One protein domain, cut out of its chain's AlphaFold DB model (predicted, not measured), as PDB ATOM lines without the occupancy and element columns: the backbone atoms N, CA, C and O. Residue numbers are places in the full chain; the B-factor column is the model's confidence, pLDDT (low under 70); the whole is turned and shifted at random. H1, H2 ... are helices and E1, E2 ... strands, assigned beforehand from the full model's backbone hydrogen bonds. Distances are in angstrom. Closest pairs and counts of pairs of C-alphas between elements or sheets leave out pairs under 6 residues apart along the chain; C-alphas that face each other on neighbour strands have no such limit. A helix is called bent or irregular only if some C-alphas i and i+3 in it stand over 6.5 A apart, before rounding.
ATOM      1  N   ASP A 243      56.739 112.448 145.436       78.50
ATOM      2  CA  ASP A 243      56.635 111.190 146.171       78.50
ATOM      3  C   ASP A 243      56.008 111.433 147.565       78.50
ATOM      4  O   ASP A 243      56.422 112.346 148.289       78.50
ATOM      5  N   GLU A 244      55.009 110.643 147.964       81.94
ATOM      6  CA  GLU A 244      54.338 110.743 149.277       81.94
ATOM      7  C   GLU A 244      55.350 110.662 150.441       81.94
ATOM      8  O   GLU A 244      55.189 111.276 151.505       81.94
ATOM      9  N   ASP A 245      56.471 109.977 150.202       80.00
ATOM     10  CA  ASP A 245      57.622 109.917 151.100       80.00
ATOM     11  C   ASP A 245      58.329 111.275 151.259       80.00
ATOM     12  O   ASP A 245      58.819 111.599 152.347       80.00
ATOM     13  N   PHE A 246      58.375 112.107 150.214       78.75
ATOM     14  CA  PHE A 246      58.914 113.466 150.279       78.75
ATOM     15  C   PHE A 246      58.024 114.374 151.130       78.75
ATOM     16  O   PHE A 246      58.535 115.086 151.999       78.75
ATOM     17  N   ILE A 247      56.701 114.310 150.946       81.25
ATOM     18  CA  ILE A 247      55.740 115.090 151.743       81.25
ATOM     19  C   ILE A 247      55.808 114.662 153.214       81.25
ATOM     20  O   ILE A 247      55.910 115.504 154.111       81.25
ATOM     21  N   SER A 248      55.860 113.356 153.474       83.00
ATOM     22  CA  SER A 248      56.002 112.809 154.827       83.00
ATOM     23  C   SER A 248      57.314 113.235 155.495       83.00
ATOM     24  O   SER A 248      57.337 113.534 156.693       83.00
ATOM     25  N   ARG A 249      58.418 113.324 154.741       81.31
ATOM     26  CA  ARG A 249      59.684 113.880 155.247       81.31
ATOM     27  C   ARG A 249      59.585 115.380 155.507       81.31
ATOM     28  O   ARG A 249      60.074 115.822 156.540       81.31
ATOM     29  N   MET A 250      58.920 116.137 154.634       80.06
ATOM     30  CA  MET A 250      58.720 117.580 154.796       80.06
ATOM     31  C   MET A 250      57.934 117.926 156.065       80.06
ATOM     32  O   MET A 250      58.296 118.865 156.769       80.06
ATOM     33  N   ILE A 251      56.901 117.145 156.396       84.06
ATOM     34  CA  ILE A 251      56.072 117.353 157.597       84.06
ATOM     35  C   ILE A 251      56.859 117.094 158.895       84.06
ATOM     36  O   ILE A 251      56.564 117.698 159.924       84.06
ATOM     37  N   ASN A 252      57.878 116.230 158.853       87.94
ATOM     38  CA  ASN A 252      58.707 115.896 160.015       87.94
ATOM     39  C   ASN A 252      59.956 116.789 160.171       87.94
ATOM     40  O   ASN A 252      60.734 116.574 161.103       87.94
ATOM     41  N   LEU A 253      60.173 117.775 159.290       87.81
ATOM     42  CA  LEU A 253      61.295 118.710 159.409       87.81
ATOM     43  C   LEU A 253      61.079 119.668 160.584       87.81
ATOM     44  O   LEU A 253      59.979 120.180 160.806       87.81
ATOM     45  N   SER A 254      62.149 119.954 161.326       92.62
ATOM     46  CA  SER A 254      62.094 121.000 162.343       92.62
ATOM     47  C   SER A 254      61.902 122.373 161.679       92.62
ATOM     48  O   SER A 254      62.293 122.585 160.530       92.62
ATOM     49  N   LEU A 255      61.313 123.336 162.398       91.56
ATOM     50  CA  LEU A 255      61.161 124.707 161.887       91.56
ATOM     51  C   LEU A 255      62.507 125.334 161.491       91.56
ATOM     52  O   LEU A 255      62.555 126.113 160.540       91.56
ATOM     53  N   ASP A 256      63.588 124.964 162.179       92.62
ATOM     54  CA  ASP A 256      64.942 125.423 161.870       92.62
ATOM     55  C   ASP A 256      65.438 124.839 160.534       92.62
ATOM     56  O   ASP A 256      66.015 125.559 159.713       92.62
ATOM     57  N   ASP A 257      65.138 123.568 160.251       90.94
ATOM     58  CA  ASP A 257      65.466 122.947 158.963       90.94
ATOM     59  C   ASP A 257      64.677 123.603 157.826       90.94
ATOM     60  O   ASP A 257      65.254 123.954 156.797       90.94
ATOM     61  N   ILE A 258      63.380 123.859 158.028       90.69
ATOM     62  CA  ILE A 258      62.526 124.541 157.045       90.69
ATOM     63  C   ILE A 258      63.048 125.957 156.768       90.69
ATOM     64  O   ILE A 258      63.161 126.362 155.607       90.69
ATOM     65  N   ALA A 259      63.426 126.699 157.814       92.94
ATOM     66  CA  ALA A 259      63.969 128.048 157.686       92.94
ATOM     67  C   ALA A 259      65.274 128.089 156.872       92.94
ATOM     68  O   ALA A 259      65.531 129.080 156.189       92.94
ATOM     69  N   THR A 260      66.079 127.020 156.892       91.75
ATOM     70  CA  THR A 260      67.284 126.910 156.049       91.75
ATOM     71  C   THR A 260      67.015 126.313 154.666       91.75
ATOM     72  O   THR A 260      67.737 126.627 153.715       91.75
ATOM     73  N   LEU A 261      65.968 125.497 154.515       90.12
ATOM     74  CA  LEU A 261      65.602 124.849 153.258       90.12
ATOM     75  C   LEU A 261      64.933 125.819 152.280       90.12
ATOM     76  O   LEU A 261      65.290 125.827 151.104       90.12
ATOM     77  N   ILE A 262      64.018 126.671 152.753       91.50
ATOM     78  CA  ILE A 262      63.311 127.657 151.917       91.50
ATOM     79  C   ILE A 262      64.281 128.551 151.125       91.50
ATOM     80  O   ILE A 262      64.160 128.603 149.900       91.50
ATOM     81  N   PRO A 263      65.268 129.234 151.741       94.25
ATOM     82  CA  PRO A 263      66.191 130.070 150.981       94.25
ATOM     83  C   PRO A 263      67.065 129.242 150.036       94.25
ATOM     84  O   PRO A 263      67.340 129.699 148.930       94.25
ATOM     85  N   LYS A 264      67.459 128.017 150.417       93.00
ATOM     86  CA  LYS A 264      68.201 127.116 149.522       93.00
ATOM     87  C   LYS A 264      67.380 126.752 148.290       93.00
ATOM     88  O   LYS A 264      67.923 126.834 147.193       93.00
ATOM     89  N   ALA A 265      66.103 126.416 148.462       91.56
ATOM     90  CA  ALA A 265      65.185 126.094 147.375       91.56
ATOM     91  C   ALA A 265      64.934 127.307 146.464       91.56
ATOM     92  O   ALA A 265      65.020 127.188 145.245       91.56
ATOM     93  N   LEU A 266      64.715 128.495 147.038       94.38
ATOM     94  CA  LEU A 266      64.518 129.731 146.270       94.38
ATOM     95  C   LEU A 266      65.768 130.148 145.483       94.38
ATOM     96  O   LEU A 266      65.660 130.636 144.360       94.38
ATOM     97  N   LEU A 267      66.959 129.946 146.054       96.25
ATOM     98  CA  LEU A 267      68.235 130.262 145.408       96.25
ATOM     99  C   LEU A 267      68.753 129.138 144.498       96.25
ATOM    100  O   LEU A 267      69.717 129.363 143.767       96.25
ATOM    101  N   PHE A 268      68.098 127.972 144.476       95.56
ATOM    102  CA  PHE A 268      68.502 126.845 143.639       95.56
ATOM    103  C   PHE A 268      68.392 127.176 142.150       95.56
ATOM    104  O   PHE A 268      69.348 126.973 141.409       95.56
ATOM    105  N   LEU A 269      67.266 127.745 141.707       95.75
ATOM    106  CA  LEU A 269      67.057 128.075 140.294       95.75
ATOM    107  C   LEU A 269      68.018 129.181 139.797       95.75
ATOM    108  O   LEU A 269      68.653 128.980 138.756       95.75
ATOM    109  N   PRO A 270      68.219 130.302 140.528       96.81
ATOM    110  CA  PRO A 270      69.275 131.262 140.202       96.81
ATOM    111  C   PRO A 270      70.673 130.641 140.164       96.81
ATOM    112  O   PRO A 270      71.443 130.933 139.252       96.81
ATOM    113  N   TRP A 271      71.005 129.772 141.123       97.38
ATOM    114  CA  TRP A 271      72.288 129.070 141.147       97.38
ATOM    115  C   TRP A 271      72.453 128.143 139.933       97.38
ATOM    116  O   TRP A 271      73.507 128.148 139.302       97.38
ATOM    117  N   TYR A 272      71.406 127.424 139.535       97.25
ATOM    118  CA  TYR A 272      71.424 126.526 138.380       97.25
ATOM    119  C   TYR A 272      71.697 127.284 137.070       97.25
ATOM    120  O   TYR A 272      72.574 126.911 136.288       97.25
ATOM    121  N   ALA A 273      71.015 128.415 136.862       97.88
ATOM    122  CA  ALA A 273      71.283 129.306 135.733       97.88
ATOM    123  C   ALA A 273      72.696 129.915 135.799       97.88
ATOM    124  O   ALA A 273      73.363 130.047 134.771       97.88
ATOM    125  N   LEU A 274      73.184 130.250 137.000       97.88
ATOM    126  CA  LEU A 274      74.540 130.764 137.208       97.88
ATOM    127  C   LEU A 274      75.611 129.728 136.833       97.88
ATOM    128  O   LEU A 274      76.602 130.085 136.193       97.88
ATOM    129  N   VAL A 275      75.420 128.451 137.180       98.12
ATOM    130  CA  VAL A 275      76.313 127.356 136.766       98.12
ATOM    131  C   VAL A 275      76.321 127.231 135.241       98.12
ATOM    132  O   VAL A 275      77.398 127.231 134.648       98.12
ATOM    133  N   GLY A 276      75.153 127.236 134.587       98.19
ATOM    134  CA  GLY A 276      75.049 127.221 133.122       98.19
ATOM    135  C   GLY A 276      75.764 128.394 132.445       98.19
ATOM    136  O   GLY A 276      76.532 128.208 131.501       98.19
ATOM    137  N   GLY A 277      75.594 129.602 132.985       98.25
ATOM    138  CA  GLY A 277      76.313 130.788 132.522       98.25
ATOM    139  C   GLY A 277      77.821 130.682 132.740       98.25
ATOM    140  O   GLY A 277      78.600 131.094 131.886       98.25
ATOM    141  N   THR A 278      78.256 130.073 133.844       98.12
ATOM    142  CA  THR A 278      79.680 129.858 134.135       98.12
ATOM    143  C   THR A 278      80.313 128.879 133.150       98.12
ATOM    144  O   THR A 278      81.430 129.132 132.701       98.12
ATOM    145  N   ILE A 279      79.604 127.813 132.764       97.94
ATOM    146  CA  ILE A 279      80.052 126.858 131.738       97.94
ATOM    147  C   ILE A 279      80.368 127.594 130.428       97.94
ATOM    148  O   ILE A 279      81.440 127.398 129.857       97.94
ATOM    149  N   LEU A 280      79.474 128.472 129.969       97.94
ATOM    150  CA  LEU A 280      79.654 129.177 128.697       97.94
ATOM    151  C   LEU A 280      80.643 130.346 128.789       97.94
ATOM    152  O   LEU A 280      81.542 130.458 127.959       97.94
ATOM    153  N   LEU A 281      80.487 131.210 129.792       98.12
ATOM    154  CA  LEU A 281      81.154 132.513 129.850       98.12
ATOM    155  C   LEU A 281      82.489 132.481 130.597       98.12
ATOM    156  O   LEU A 281      83.396 133.250 130.276       98.12
ATOM    157  N   PHE A 282      82.617 131.625 131.615       97.50
ATOM    158  CA  PHE A 282      83.743 131.651 132.551       97.50
ATOM    159  C   PHE A 282      84.142 130.258 133.068       97.50
ATOM    160  O   PHE A 282      84.270 130.070 134.283       97.50
ATOM    161  N   PRO A 283      84.445 129.274 132.198       96.94
ATOM    162  CA  PRO A 283      84.592 127.889 132.647       96.94
ATOM    163  C   PRO A 283      85.796 127.644 133.577       96.94
ATOM    164  O   PRO A 283      85.880 126.601 134.207       96.94
ATOM    165  N   ARG A 284      86.710 128.619 133.740       95.81
ATOM    166  CA  ARG A 284      87.792 128.565 134.752       95.81
ATOM    167  C   ARG A 284      87.282 128.650 136.195       95.81
ATOM    168  O   ARG A 284      87.985 128.242 137.109       95.81
ATOM    169  N   TYR A 285      86.096 129.220 136.408       97.00
ATOM    170  CA  TYR A 285      85.506 129.409 137.737       97.00
ATOM    171  C   TYR A 285      84.433 128.365 138.057       97.00
ATOM    172  O   TYR A 285      83.766 128.477 139.087       97.00
ATOM    173  N   LEU A 286      84.275 127.356 137.197       96.19
ATOM    174  CA  LEU A 286      83.209 126.371 137.300       96.19
ATOM    175  C   LEU A 286      83.259 125.608 138.626       96.19
ATOM    176  O   LEU A 286      82.290 125.671 139.372       96.19
ATOM    177  N   GLU A 287      84.412 125.026 138.979       95.12
ATOM    178  CA  GLU A 287      84.630 124.321 140.254       95.12
ATOM    179  C   GLU A 287      84.215 125.140 141.484       95.12
ATOM    180  O   GLU A 287      83.657 124.626 142.458       95.12
ATOM    181  N   ARG A 288      84.486 126.450 141.444       95.75
ATOM    182  CA  ARG A 288      84.146 127.350 142.542       95.75
ATOM    183  C   ARG A 288      82.636 127.554 142.628       95.75
ATOM    184  O   ARG A 288      82.089 127.517 143.720       95.75
ATOM    185  N   ILE A 289      81.960 127.765 141.504       96.69
ATOM    186  CA  ILE A 289      80.532 128.110 141.490       96.69
ATOM    187  C   ILE A 289      79.642 126.873 141.685       96.69
ATOM    188  O   ILE A 289      78.628 126.961 142.379       96.69
ATOM    189  N   SER A 290      80.013 125.715 141.138       95.81
ATOM    190  CA  SER A 290      79.210 124.494 141.267       95.81
ATOM    191  C   SER A 290      79.360 123.837 142.640       95.81
ATOM    192  O   SER A 290      78.358 123.498 143.266       95.81
ATOM    193  N   PHE A 291      80.590 123.689 143.144       94.75
ATOM    194  CA  PHE A 291      80.840 122.836 144.312       94.75
ATOM    195  C   PHE A 291      81.010 123.600 145.630       94.75
ATOM    196  O   PHE A 291      80.717 123.043 146.685       94.75
ATOM    197  N   HIS A 292      81.423 124.876 145.626       93.75
ATOM    198  CA  HIS A 292      81.629 125.597 146.899       93.75
ATOM    199  C   HIS A 292      80.339 126.148 147.513       93.75
ATOM    200  O   HIS A 292      80.319 126.467 148.699       93.75
ATOM    201  N   VAL A 293      79.259 126.264 146.738       92.50
ATOM    202  CA  VAL A 293      77.983 126.809 147.237       92.50
ATOM    203  C   VAL A 293      77.241 125.787 148.117       92.50
ATOM    204  O   VAL A 293      76.337 126.146 148.866       92.50
ATOM    205  N   GLY A 294      77.654 124.513 148.085       92.19
ATOM    206  CA  GLY A 294      77.101 123.454 148.934       92.19
ATOM    207  C   GLY A 294      75.775 122.870 148.436       92.19
ATOM    208  O   GLY A 294      75.126 122.138 149.181       92.19
ATOM    209  N   TYR A 295      75.372 123.183 147.199       92.25
ATOM    210  CA  TYR A 295      74.237 122.536 146.530       92.25
ATOM    211  C   TYR A 295      74.579 121.132 146.032       92.25
ATOM    212  O   TYR A 295      73.745 120.235 146.103       92.25
ATOM    213  N   ILE A 296      75.808 120.944 145.552       92.62
ATOM    214  CA  ILE A 296      76.320 119.664 145.073       92.62
ATOM    215  C   ILE A 296      77.609 119.355 145.829       92.62
ATOM    216  O   ILE A 296      78.505 120.196 145.923       92.62
ATOM    217  N   SER A 297      77.709 118.137 146.357       91.94
ATOM    218  CA  SER A 297      78.959 117.616 146.909       91.94
ATOM    219  C   SER A 297      79.987 117.488 145.791       91.94
ATOM    220  O   SER A 297      79.688 116.891 144.760       91.94
ATOM    221  N   SER A 298      81.200 118.017 145.988       90.88
ATOM    222  CA  SER A 298      82.272 117.886 144.997       90.88
ATOM    223  C   SER A 298      82.464 116.407 144.629       90.88
ATOM    224  O   SER A 298      82.834 115.625 145.510       90.88
ATOM    225  N   PRO A 299      82.230 116.000 143.366       87.50
ATOM    226  CA  PRO A 299      82.487 114.635 142.947       87.50
ATOM    227  C   PRO A 299      83.980 114.337 143.085       87.50
ATOM    228  O   PRO A 299      84.826 115.241 143.040       87.50
ATOM    229  N   ALA A 300      84.314 113.057 143.244       83.75
ATOM    230  CA  ALA A 300      85.699 112.622 143.155       83.75
ATOM    231  C   ALA A 300      86.291 113.056 141.799       83.75
ATOM    232  O   ALA A 300      85.603 113.054 140.773       83.75
ATOM    233  N   ARG A 301      87.569 113.455 141.799       86.44
ATOM    234  CA  ARG A 301      88.289 113.843 140.573       86.44
ATOM    235  C   ARG A 301      88.314 112.686 139.564       86.44
ATOM    236  O   ARG A 301      88.188 111.523 139.942       86.44
ATOM    237  N   GLY A 302      88.505 113.009 138.285       91.31
ATOM    238  CA  GLY A 302      88.602 112.013 137.214       91.31
ATOM    239  C   GLY A 302      87.249 111.652 136.590       91.31
ATOM    240  O   GLY A 302      86.401 112.518 136.367       91.31
ATOM    241  N   ILE A 303      87.023 110.362 136.318       92.31
ATOM    242  CA  ILE A 303      85.871 109.888 135.531       92.31
ATOM    243  C   ILE A 303      84.510 110.238 136.145       92.31
ATOM    244  O   ILE A 303      83.572 110.540 135.414       92.31
ATOM    245  N   HIS A 304      84.402 110.284 137.477       93.62
ATOM    246  CA  HIS A 304      83.160 110.672 138.154       93.62
ATOM    247  C   HIS A 304      82.791 112.132 137.886       93.62
ATOM    248  O   HIS A 304      81.619 112.442 137.689       93.62
ATOM    249  N   ARG A 305      83.785 113.025 137.825       94.12
ATOM    250  CA  ARG A 305      83.578 114.434 137.468       94.12
ATOM    251  C   ARG A 305      83.146 114.578 136.009       94.12
ATOM    252  O   ARG A 305      82.268 115.383 135.719       94.12
ATOM    253  N   TYR A 306      83.703 113.768 135.108       94.69
ATOM    254  CA  TYR A 306      83.250 113.712 133.714       94.69
ATOM    255  C   TYR A 306      81.821 113.197 133.582       94.69
ATOM    256  O   TYR A 306      81.011 113.849 132.933       94.69
ATOM    257  N   ALA A 307      81.493 112.083 134.239       94.19
ATOM    258  CA  ALA A 307      80.139 111.546 134.261       94.19
ATOM    259  C   ALA A 307      79.145 112.583 134.804       94.19
ATOM    260  O   ALA A 307      78.132 112.854 134.170       94.19
ATOM    261  N   HIS A 308      79.480 113.246 135.912       95.31
ATOM    262  CA  HIS A 308      78.646 114.305 136.466       95.31
ATOM    263  C   HIS A 308      78.356 115.417 135.446       95.31
ATOM    264  O   HIS A 308      77.201 115.790 135.248       95.31
ATOM    265  N   TRP A 309      79.385 115.932 134.765       96.19
ATOM    266  CA  TRP A 309      79.194 116.988 133.770       96.19
ATOM    267  C   TRP A 309      78.480 116.513 132.508       96.19
ATOM    268  O   TRP A 309      77.717 117.285 131.937       96.19
ATOM    269  N   LEU A 310      78.684 115.268 132.083       95.12
ATOM    270  CA  LEU A 310      77.979 114.691 130.942       95.12
ATOM    271  C   LEU A 310      76.461 114.675 131.165       95.12
ATOM    272  O   LEU A 310      75.712 115.026 130.257       95.12
ATOM    273  N   GLU A 311      76.030 114.330 132.378       94.31
ATOM    274  CA  GLU A 311      74.616 114.295 132.757       94.31
ATOM    275  C   GLU A 311      74.052 115.701 132.989       94.31
ATOM    276  O   GLU A 311      72.983 116.064 132.502       94.31
ATOM    277  N   CYS A 312      74.786 116.519 133.748       95.94
ATOM    278  CA  CYS A 312      74.244 117.745 134.319       95.94
ATOM    279  C   CYS A 312      74.473 118.981 133.443       95.94
ATOM    280  O   CYS A 312      73.612 119.862 133.405       95.94
ATOM    281  N   ALA A 313      75.618 119.105 132.760       96.81
ATOM    282  CA  ALA A 313      75.964 120.319 132.010       96.81
ATOM    283  C   ALA A 313      74.899 120.742 130.977       96.81
ATOM    284  O   ALA A 313      74.608 121.940 130.918       96.81
ATOM    285  N   PRO A 314      74.283 119.827 130.200       96.50
ATOM    286  CA  PRO A 314      73.333 120.207 129.154       96.50
ATOM    287  C   PRO A 314      72.111 120.924 129.714       96.50
ATOM    288  O   PRO A 314      71.714 121.967 129.199       96.50
ATOM    289  N   ALA A 315      71.562 120.416 130.818       96.56
ATOM    290  CA  ALA A 315      70.407 121.011 131.468       96.56
ATOM    291  C   ALA A 315      70.742 122.386 132.081       96.56
ATOM    292  O   ALA A 315      69.977 123.337 131.903       96.56
ATOM    293  N   HIS A 316      71.919 122.545 132.705       97.38
ATOM    294  CA  HIS A 316      72.387 123.846 133.209       97.38
ATOM    295  C   HIS A 316      72.540 124.877 132.084       97.38
ATOM    296  O   HIS A 316      72.055 126.006 132.200       97.38
ATOM    297  N   VAL A 317      73.189 124.490 130.982       97.75
ATOM    298  CA  VAL A 317      73.380 125.352 129.809       97.75
ATOM    299  C   VAL A 317      72.035 125.723 129.188       97.75
ATOM    300  O   VAL A 317      71.806 126.897 128.901       97.75
ATOM    301  N   LEU A 318      71.122 124.762 129.036       97.00
ATOM    302  CA  LEU A 318      69.790 125.005 128.488       97.00
ATOM    303  C   LEU A 318      69.002 126.005 129.341       97.00
ATOM    304  O   LEU A 318      68.456 126.960 128.791       97.00
ATOM    305  N   LEU A 319      68.986 125.845 130.672       96.69
ATOM    306  CA  LEU A 319      68.287 126.786 131.552       96.69
ATOM    307  C   LEU A 319      68.859 128.204 131.426       96.69
ATOM    308  O   LEU A 319      68.107 129.176 131.346       96.69
ATOM    309  N   PHE A 320      70.187 128.331 131.370       98.12
ATOM    310  CA  PHE A 320      70.833 129.622 131.160       98.12
ATOM    311  C   PHE A 320      70.438 130.251 129.815       98.12
ATOM    312  O   PHE A 320      70.100 131.433 129.773       98.12
ATOM    313  N   LEU A 321      70.412 129.475 128.727       97.81
ATOM    314  CA  LEU A 321      69.998 129.965 127.408       97.81
ATOM    315  C   LEU A 321      68.522 130.376 127.368       97.81
ATOM    316  O   LEU A 321      68.204 131.394 126.757       97.81
ATOM    317  N   ILE A 322      67.634 129.648 128.053       97.94
ATOM    318  CA  ILE A 322      66.223 130.035 128.213       97.94
ATOM    319  C   ILE A 322      66.127 131.382 128.933       97.94
ATOM    320  O   ILE A 322      65.397 132.264 128.485       97.94
ATOM    321  N   LEU A 323      66.895 131.577 130.010       97.69
ATOM    322  CA  LEU A 323      66.916 132.838 130.749       97.69
ATOM    323  C   LEU A 323      67.450 133.991 129.885       97.69
ATOM    324  O   LEU A 323      66.854 135.066 129.866       97.69
ATOM    325  N   VAL A 324      68.513 133.767 129.104       97.62
ATOM    326  CA  VAL A 324      69.010 134.756 128.134       97.62
ATOM    327  C   VAL A 324      67.937 135.069 127.088       97.62
ATOM    328  O   VAL A 324      67.614 136.238 126.889       97.62
ATOM    329  N   GLY A 325      67.318 134.059 126.475       97.31
ATOM    330  CA  GLY A 325      66.245 134.243 125.494       97.31
ATOM    331  C   GLY A 325      65.059 135.026 126.060       97.31
ATOM    332  O   GLY A 325      64.605 135.988 125.441       97.31
ATOM    333  N   TRP A 326      64.623 134.690 127.277       97.81
ATOM    334  CA  TRP A 326      63.574 135.409 127.996       97.81
ATOM    335  C   TRP A 326      63.947 136.874 128.242       97.81
ATOM    336  O   TRP A 326      63.141 137.766 127.983       97.81
ATOM    337  N   THR A 327      65.174 137.152 128.696       96.88
ATOM    338  CA  THR A 327      65.623 138.536 128.929       96.88
ATOM    339  C   THR A 327      65.675 139.349 127.639       96.88
ATOM    340  O   THR A 327      65.210 140.488 127.626       96.88
ATOM    341  N   VAL A 328      66.167 138.770 126.541       97.81
ATOM    342  CA  VAL A 328      66.223 139.422 125.224       97.81
ATOM    343  C   VAL A 328      64.816 139.694 124.707       97.81
ATOM    344  O   VAL A 328      64.543 140.800 124.253       97.81
ATOM    345  N   TRP A 329      63.905 138.728 124.842       97.75
ATOM    346  CA  TRP A 329      62.505 138.879 124.459       97.75
ATOM    347  C   TRP A 329      61.792 139.964 125.276       97.75
ATOM    348  O   TRP A 329      61.151 140.854 124.720       97.75
ATOM    349  N   SER A 330      61.938 139.930 126.601       97.94
ATOM    350  CA  SER A 330      61.254 140.854 127.508       97.94
ATOM    351  C   SER A 330      61.778 142.288 127.405       97.94
ATOM    352  O   SER A 330      60.994 143.225 127.526       97.94
ATOM    353  N   THR A 331      63.080 142.472 127.178       96.75
ATOM    354  CA  THR A 331      63.713 143.804 127.143       96.75
ATOM    355  C   THR A 331      63.972 144.327 125.731       96.75
ATOM    356  O   THR A 331      64.378 145.477 125.582       96.75
ATOM    357  N   GLN A 332      63.770 143.497 124.698       96.88
ATOM    358  CA  GLN A 332      64.153 143.766 123.303       96.88
ATOM    359  C   GLN A 332      65.648 144.111 123.142       96.88
ATOM    360  O   GLN A 332      66.061 144.778 122.193       96.88
ATOM    361  N   ASN A 333      66.489 143.660 124.078       95.94
ATOM    362  CA  ASN A 333      67.901 144.016 124.137       95.94
ATOM    363  C   ASN A 333      68.777 142.983 123.413       95.94
ATOM    364  O   ASN A 333      69.420 142.134 124.032       95.94
ATOM    365  N   LEU A 334      68.836 143.075 122.083       96.75
ATOM    366  CA  LEU A 334      69.698 142.212 121.265       96.75
ATOM    367  C   LEU A 334      71.192 142.388 121.596       96.75
ATOM    368  O   LEU A 334      71.964 141.434 121.491       96.75
ATOM    369  N   ALA A 335      71.603 143.581 122.040       97.19
ATOM    370  CA  ALA A 335      72.989 143.845 122.411       97.19
ATOM    371  C   ALA A 335      73.451 142.941 123.564       97.19
ATOM    372  O   ALA A 335      74.589 142.477 123.545       97.19
ATOM    373  N   PHE A 336      72.565 142.613 124.513       96.56
ATOM    374  CA  PHE A 336      72.864 141.658 125.583       96.56
ATOM    375  C   PHE A 336      73.173 140.255 125.039       96.56
ATOM    376  O   PHE A 336      74.184 139.667 125.417       96.56
ATOM    377  N   ALA A 337      72.369 139.749 124.096       97.19
ATOM    378  CA  ALA A 337      72.610 138.450 123.459       97.19
ATOM    379  C   ALA A 337      73.964 138.409 122.732       97.19
ATOM    380  O   ALA A 337      74.720 137.449 122.873       97.19
ATOM    381  N   ILE A 338      74.284 139.474 121.987       97.88
ATOM    382  CA  ILE A 338      75.556 139.605 121.263       97.88
ATOM    383  C   ILE A 338      76.732 139.615 122.244       97.88
ATOM    384  O   ILE A 338      77.751 138.979 121.980       97.88
ATOM    385  N   LEU A 339      76.590 140.284 123.390       98.12
ATOM    386  CA  LEU A 339      77.619 140.323 124.430       98.12
ATOM    387  C   LEU A 339      77.842 138.936 125.051       98.12
ATOM    388  O   LEU A 339      78.986 138.506 125.182       98.12
ATOM    389  N   VAL A 340      76.766 138.206 125.367       98.19
ATOM    390  CA  VAL A 340      76.831 136.822 125.875       98.19
ATOM    391  C   VAL A 340      77.512 135.902 124.858       98.19
ATOM    392  O   VAL A 340      78.405 135.134 125.221       98.19
ATOM    393  N   LEU A 341      77.147 136.004 123.577       97.81
ATOM    394  CA  LEU A 341      77.758 135.213 122.508       97.81
ATOM    395  C   LEU A 341      79.243 135.559 122.330       97.81
ATOM    396  O   LEU A 341      80.084 134.662 122.307       97.81
ATOM    397  N   GLY A 342      79.579 136.848 122.254       98.00
ATOM    398  CA  GLY A 342      80.956 137.320 122.114       98.00
ATOM    399  C   GLY A 342      81.834 136.887 123.284       98.00
ATOM    400  O   GLY A 342      82.928 136.367 123.075       98.00
ATOM    401  N   GLN A 343      81.327 137.006 124.512       98.06
ATOM    402  CA  GLN A 343      82.026 136.542 125.708       98.06
ATOM    403  C   GLN A 343      82.207 135.020 125.713       98.06
ATOM    404  O   GLN A 343      83.269 134.547 126.110       98.06
ATOM    405  N   THR A 344      81.219 134.258 125.238       97.69
ATOM    406  CA  THR A 344      81.351 132.802 125.066       97.69
ATOM    407  C   THR A 344      82.484 132.493 124.084       97.69
ATOM    408  O   THR A 344      83.389 131.734 124.411       97.69
ATOM    409  N   VAL A 345      82.530 133.139 122.915       97.69
ATOM    410  CA  VAL A 345      83.624 132.928 121.948       97.69
ATOM    411  C   VAL A 345      84.986 133.247 122.571       97.69
ATOM    412  O   VAL A 345      85.895 132.423 122.500       97.69
ATOM    413  N   VAL A 346      85.122 134.390 123.248       97.81
ATOM    414  CA  VAL A 346      86.375 134.794 123.914       97.81
ATOM    415  C   VAL A 346      86.776 133.817 125.023       97.81
ATOM    416  O   VAL A 346      87.954 133.509 125.183       97.81
ATOM    417  N   ALA A 347      85.820 133.280 125.781       96.81
ATOM    418  CA  ALA A 347      86.110 132.338 126.857       96.81
ATOM    419  C   ALA A 347      86.729 131.023 126.351       96.81
ATOM    420  O   ALA A 347      87.517 130.400 127.083       96.81
ATOM    421  N   TRP A 348      86.383 130.626 125.124       97.50
ATOM    422  CA  TRP A 348      86.739 129.344 124.517       97.50
ATOM    423  C   TRP A 348      87.798 129.434 123.410       97.50
ATOM    424  O   TRP A 348      88.403 128.414 123.100       97.50
ATOM    425  N   ILE A 349      88.089 130.615 122.851       97.06
ATOM    426  CA  ILE A 349      89.045 130.763 121.734       97.06
ATOM    427  C   ILE A 349      90.467 130.302 122.089       97.06
ATOM    428  O   ILE A 349      91.151 129.698 121.266       97.06
ATOM    429  N   ASP A 350      90.888 130.519 123.334       95.06
ATOM    430  CA  ASP A 350      92.216 130.126 123.817       95.06
ATOM    431  C   ASP A 350      92.277 128.660 124.271       95.06
ATOM    432  O   ASP A 350      93.330 128.171 124.691       95.06
ATOM    433  N   PHE A 351      91.147 127.947 124.260       96.25
ATOM    434  CA  PHE A 351      91.096 126.577 124.742       96.25
ATOM    435  C   PHE A 351      91.672 125.612 123.697       96.25
ATOM    436  O   PHE A 351      91.145 125.455 122.598       96.25
ATOM    437  N   LYS A 352      92.751 124.922 124.073       95.00
ATOM    438  CA  LYS A 352      93.353 123.830 123.303       95.00
ATOM    439  C   LYS A 352      93.200 122.543 124.100       95.00
ATOM    440  O   LYS A 352      93.756 122.435 125.191       95.00
ATOM    441  N   ALA A 353      92.443 121.589 123.561       92.75
ATOM    442  CA  ALA A 353      92.301 120.274 124.171       92.75
ATOM    443  C   ALA A 353      93.670 119.580 124.237       92.75
ATOM    444  O   ALA A 353      94.404 119.567 123.247       92.75
ATOM    445  N   LYS A 354      94.021 119.038 125.405       92.75
ATOM    446  CA  LYS A 354      95.273 118.308 125.612       92.75
ATOM    447  C   LYS A 354      94.998 116.811 125.590       92.75
ATOM    448  O   LYS A 354      94.411 116.277 126.523       92.75
ATOM    449  N   ASP A 355      95.466 116.121 124.557       87.44
ATOM    450  CA  ASP A 355      95.193 114.684 124.387       87.44
ATOM    451  C   ASP A 355      95.822 113.798 125.482       87.44
ATOM    452  O   ASP A 355      95.378 112.678 125.712       87.44
ATOM    453  N   HIS A 356      96.844 114.300 126.181       87.19
ATOM    454  CA  HIS A 356      97.580 113.580 127.226       87.19
ATOM    455  C   HIS A 356      97.058 113.840 128.646       87.19
ATOM    456  O   HIS A 356      97.611 113.308 129.604       87.19
ATOM    457  N   GLU A 357      96.039 114.684 128.807       92.69
ATOM    458  CA  GLU A 357      95.482 115.000 130.119       92.69
ATOM    459  C   GLU A 357      94.298 114.075 130.421       92.69
ATOM    460  O   GLU A 357      93.395 113.902 129.598       92.69
ATOM    461  N   ALA A 358      94.334 113.447 131.597       93.00
ATOM    462  CA  ALA A 358      93.298 112.520 132.020       93.00
ATOM    463  C   ALA A 358      91.939 113.220 132.130       93.00
ATOM    464  O   ALA A 358      91.812 114.351 132.615       93.00
ATOM    465  N   VAL A 359      90.902 112.513 131.698       93.69
ATOM    466  CA  VAL A 359      89.525 113.002 131.704       93.69
ATOM    467  C   VAL A 359      89.093 113.330 133.136       93.69
ATOM    468  O   VAL A 359      89.255 112.517 134.046       93.69
ATOM    469  N   GLY A 360      88.523 114.524 133.345       92.12
ATOM    470  CA  GLY A 360      88.038 114.974 134.654       92.12
ATOM    471  C   GLY A 360      89.062 115.689 135.540       92.12
ATOM    472  O   GLY A 360      88.740 115.979 136.696       92.12
ATOM    473  N   MET A 361      90.271 115.970 135.037       93.75
ATOM    474  CA  MET A 361      91.268 116.790 135.746       93.75
ATOM    475  C   MET A 361      91.048 118.294 135.535       93.75
ATOM    476  O   MET A 361      91.066 119.047 136.507       93.75
ATOM    477  N   ASP A 362      90.760 118.713 134.300       95.19
ATOM    478  CA  ASP A 362      90.363 120.083 133.951       95.19
ATOM    479  C   ASP A 362      88.878 120.121 133.556       95.19
ATOM    480  O   ASP A 362      88.434 119.392 132.661       95.19
ATOM    481  N   ASP A 363      88.097 120.986 134.208       95.50
ATOM    482  CA  ASP A 363      86.681 121.211 133.892       95.50
ATOM    483  C   ASP A 363      86.485 121.672 132.446       95.50
ATOM    484  O   ASP A 363      85.549 121.229 131.784       95.50
ATOM    485  N   ARG A 364      87.371 122.535 131.927       95.81
ATOM    486  CA  ARG A 364      87.265 123.039 130.549       95.81
ATOM    487  C   ARG A 364      87.415 121.915 129.541       95.81
ATOM    488  O   ARG A 364      86.614 121.808 128.615       95.81
ATOM    489  N   GLN A 365      88.416 121.065 129.746       95.44
ATOM    490  CA  GLN A 365      88.619 119.883 128.922       95.44
ATOM    491  C   GLN A 365      87.452 118.916 129.042       95.44
ATOM    492  O   GLN A 365      86.922 118.479 128.030       95.44
ATOM    493  N   THR A 366      86.998 118.645 130.259       95.44
ATOM    494  CA  THR A 366      85.858 117.765 130.518       95.44
ATOM    495  C   THR A 366      84.606 118.240 129.774       95.44
ATOM    496  O   THR A 366      84.006 117.466 129.033       95.44
ATOM    497  N   LEU A 367      84.264 119.526 129.875       96.62
ATOM    498  CA  LEU A 367      83.131 120.130 129.172       96.62
ATOM    499  C   LEU A 367      83.295 120.127 127.650       96.62
ATOM    500  O   LEU A 367      82.337 119.846 126.935       96.62
ATOM    501  N   TYR A 368      84.496 120.414 127.140       96.06
ATOM    502  CA  TYR A 368      84.777 120.326 125.706       96.06
ATOM    503  C   TYR A 368      84.532 118.910 125.177       96.06
ATOM    504  O   TYR A 368      83.968 118.734 124.099       96.06
ATOM    505  N   LEU A 369      84.929 117.895 125.943       94.38
ATOM    506  CA  LEU A 369      84.744 116.492 125.589       94.38
ATOM    507  C   LEU A 369      83.280 116.067 125.673       94.38
ATOM    508  O   LEU A 369      82.833 115.349 124.787       94.38
ATOM    509  N   VAL A 370      82.529 116.559 126.664       95.25
ATOM    510  CA  VAL A 370      81.069 116.389 126.741       95.25
ATOM    511  C   VAL A 370      80.405 116.986 125.499       95.25
ATOM    512  O   VAL A 370      79.690 116.285 124.791       95.25
ATOM    513  N   ALA A 371      80.712 118.243 125.163       95.38
ATOM    514  CA  ALA A 371      80.165 118.905 123.978       95.38
ATOM    515  C   ALA A 371      80.551 118.177 122.678       95.38
ATOM    516  O   ALA A 371      79.732 118.021 121.775       95.38
ATOM    517  N   LYS A 372      81.790 117.682 122.585       94.00
ATOM    518  CA  LYS A 372      82.251 116.870 121.453       94.00
ATOM    519  C   LYS A 372      81.520 115.528 121.383       94.00
ATOM    520  O   LYS A 372      81.140 115.137 120.284       94.00
ATOM    521  N   GLY A 373      81.298 114.878 122.527       90.94
ATOM    522  CA  GLY A 373      80.555 113.623 122.689       90.94
ATOM    523  C   GLY A 373      79.101 113.714 122.234       90.94
ATOM    524  O   GLY A 373      78.556 112.752 121.712       90.94
ATOM    525  N   MET A 374      78.493 114.894 122.364       91.31
ATOM    526  CA  MET A 374      77.139 115.154 121.865       91.31
ATOM    527  C   MET A 374      77.053 115.256 120.342       91.31
ATOM    528  O   MET A 374      75.987 115.051 119.773       91.31
ATOM    529  N   VAL A 375      78.159 115.602 119.678       92.81
ATOM    530  CA  VAL A 375      78.211 115.762 118.216       92.81
ATOM    531  C   VAL A 375      78.791 114.521 117.540       92.81
ATOM    532  O   VAL A 375      78.458 114.222 116.395       92.81
ATOM    533  N   LYS A 376      79.710 113.824 118.212       90.38
ATOM    534  CA  LYS A 376      80.431 112.660 117.694       90.38
ATOM    535  C   LYS A 376      80.639 111.646 118.803       90.38
ATOM    536  O   LYS A 376      80.992 112.027 119.913       90.38
ATOM    537  N   ASP A 377      80.579 110.368 118.456       85.94
ATOM    538  CA  ASP A 377      80.926 109.296 119.384       85.94
ATOM    539  C   ASP A 377      82.382 109.436 119.850       85.94
ATOM    540  O   ASP A 377      83.332 109.386 119.061       85.94
ATOM    541  N   VAL A 378      82.556 109.630 121.156       87.56
ATOM    542  CA  VAL A 378      83.860 109.720 121.814       87.56
ATOM    543  C   VAL A 378      84.137 108.389 122.501       87.56
ATOM    544  O   VAL A 378      83.401 107.982 123.396       87.56
ATOM    545  N   LYS A 379      85.219 107.715 122.102       88.81
ATOM    546  CA  LYS A 379      85.678 106.486 122.758       88.81
ATOM    547  C   LYS A 379      86.640 106.820 123.896       88.81
ATOM    548  O   LYS A 379      87.660 107.482 123.683       88.81
ATOM    549  N   LEU A 380      86.302 106.349 125.091       89.88
ATOM    550  CA  LEU A 380      87.139 106.429 126.283       89.88
ATOM    551  C   LEU A 380      87.976 105.155 126.398       89.88
ATOM    552  O   LEU A 380      87.471 104.060 126.176       89.88
ATOM    553  N   PHE A 381      89.244 105.306 126.759       90.81
ATOM    554  CA  PHE A 381      90.165 104.205 127.010       90.81
ATOM    555  C   PHE A 381      90.696 104.320 128.422       90.81
ATOM    556  O   PHE A 381      91.064 105.406 128.874       90.81
ATOM    557  N   ARG A 382      90.738 103.188 129.113       92.00
ATOM    558  CA  ARG A 382      91.347 103.076 130.429       92.00
ATOM    559  C   ARG A 382      92.813 102.702 130.254       92.00
ATOM    560  O   ARG A 382      93.123 101.742 129.555       92.00
ATOM    561  N   ARG A 383      93.707 103.465 130.870       90.94
ATOM    562  CA  ARG A 383      95.139 103.157 130.936       90.94
ATOM    563  C   ARG A 383      95.434 102.316 132.185       90.94
ATOM    564  O   ARG A 383      94.616 102.246 133.101       90.94
ATOM    565  N   GLU A 384      96.593 101.660 132.211       92.00
ATOM    566  CA  GLU A 384      97.051 100.790 133.311       92.00
ATOM    567  C   GLU A 384      97.101 101.492 134.678       92.00
ATOM    568  O   GLU A 384      96.895 100.862 135.710       92.00
ATOM    569  N   ASP A 385      97.295 102.813 134.691       90.06
ATOM    570  CA  ASP A 385      97.243 103.660 135.891       90.06
ATOM    571  C   ASP A 385      95.813 103.881 136.430       90.06
ATOM    572  O   ASP A 385      95.614 104.577 137.427       90.06
ATOM    573  N   GLY A 386      94.801 103.304 135.775       89.50
ATOM    574  CA  GLY A 386      93.391 103.458 136.105       89.50
ATOM    575  C   GLY A 386      92.781 104.783 135.642       89.50
ATOM    576  O   GLY A 386      91.602 105.018 135.913       89.50
ATOM    577  N   GLN A 387      93.539 105.638 134.948       91.75
ATOM    578  CA  GLN A 387      93.038 106.897 134.408       91.75
ATOM    579  C   GLN A 387      92.368 106.688 133.048       91.75
ATOM    580  O   GLN A 387      92.685 105.766 132.293       91.75
ATOM    581  N   PHE A 388      91.414 107.564 132.738       91.50
ATOM    582  CA  PHE A 388      90.666 107.531 131.487       91.50
ATOM    583  C   PHE A 388      91.192 108.600 130.536       91.50
ATOM    584  O   PHE A 388      91.310 109.769 130.905       91.50
ATOM    585  N   PHE A 389      91.470 108.190 129.304       92.19
ATOM    586  CA  PHE A 389      91.922 109.037 128.207       92.19
ATOM    587  C   PHE A 389      90.963 108.899 127.028       92.19
ATOM    588  O   PHE A 389      90.176 107.956 126.950       92.19
ATOM    589  N   ILE A 390      91.017 109.841 126.093       88.94
ATOM    590  CA  ILE A 390      90.196 109.797 124.882       88.94
ATOM    591  C   ILE A 390      91.069 109.423 123.706       88.94
ATOM    592  O   ILE A 390      92.099 110.048 123.467       88.94
ATOM    593  N   GLN A 391      90.629 108.434 122.934       84.12
ATOM    594  CA  GLN A 391      91.271 108.149 121.661       84.12
ATOM    595  C   GLN A 391      90.834 109.205 120.655       84.12
ATOM    596  O   GLN A 391      89.645 109.375 120.367       84.12
TER     597      GLN A 391
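What this domain is: This is residues 243 to 391 of the 414 residues of an uncharacterized protein of Cylindrobasidium torrendii FP15055 ss-10 (UniProt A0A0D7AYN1). What is the main picture? Two helical hairpins cross: H4b crosses H2b, which pairs with H3, at about a right angle, and H5 folds back from H4b as the other side of a V. To one side H2a leads away from this crossing to H1, of which residues 244 to 249 stick out; to the other, H6 packs on H4a and H3, and a small strand hairpin, E1 and E2, ends the arrangement. What is it made of? The printed part has 149 residues, with six named helices, H1 to H6, followed by strands E1 and E2, an antiparallel sheet of order E1 - E2; the class is mostly helix. The whole is loose, with a radius of gyration of the C-alphas of 18.4 A, and flat, spanning 52 by 48 by 24 A.

Where its parts are: Where do the first helices lie? H1, residues 244 to 251, begins with C-alpha 244 at (54.338, 110.743, 149.277). H2, residues 255 to 281, is one helix by its hydrogen bonds but bent, with C-alphas 266 and 269 6.7 A apart; its arms are H2a, residues 255 to 266, 16.7 A, and H2b, residues 269 to 281, 18.1 A. H3, residues 283 to 291, is irregular, with C-alphas 284 and 287 7.6 A apart. What follows? H4, residues 303 to 331, is also one helix by its hydrogen bonds but bent, with C-alphas 311 and 314 7.0 A apart; its arms are H4a, residues 303 to 311, 12.4 A, and H4b, residues 314 to 331, 25.6 A. H5 is residues 334 to 349, 22.5 A, and H6 residues 363 to 375, 18.6 A. E1 is residues 380 to 382 and E2 residues 388 to 390, ending with C-alpha 390 at (90.196, 109.797, 124.882).

How they stand to each other: What does H2b touch? It touches H4b about perpendicular, at 83 degrees, closest at the C-alphas of Gly 276 and Val 317, 4.2 A. With H3 it forms a hairpin at a shallow tilt of 24 degrees, closest at the C-alphas of Thr 278 and Leu 286, 5.9 A. How do H4b, H5 and H6 sit? H4b and H5 form a hairpin, touching with residues 324 to 328 and 334 to 337 alone, closest at the C-alphas of Val 328 and Leu 334, 6.0 A. H6 touches H4a at a steep tilt of 52 degrees, closest at the C-alphas of Leu 310 and Val 370, 5.5 A. What do the backbones show? In the hairpin E1 and E2, N 381 and O 389 are within hydrogen-bond range at 2.8 A. Every O i to N i+4 pair is within range in H1, H2b, H4a, H4b and H5, against 6 of 8 in H2a, 3 of 5 in H3 and 8 of 9 in H6.

The domain as a whole: How large is it? The two C-alphas farthest apart, of Gln 332 and Glu 384, are 55.0 A apart. Are there cuts or long links? The printed part has no cut; the links H3 to H4, of 11 residues, and H5 to H6, of 13, are long. Where is confidence low? No printed residue is under 70, and the mean pLDDT of the printed part is 93.6.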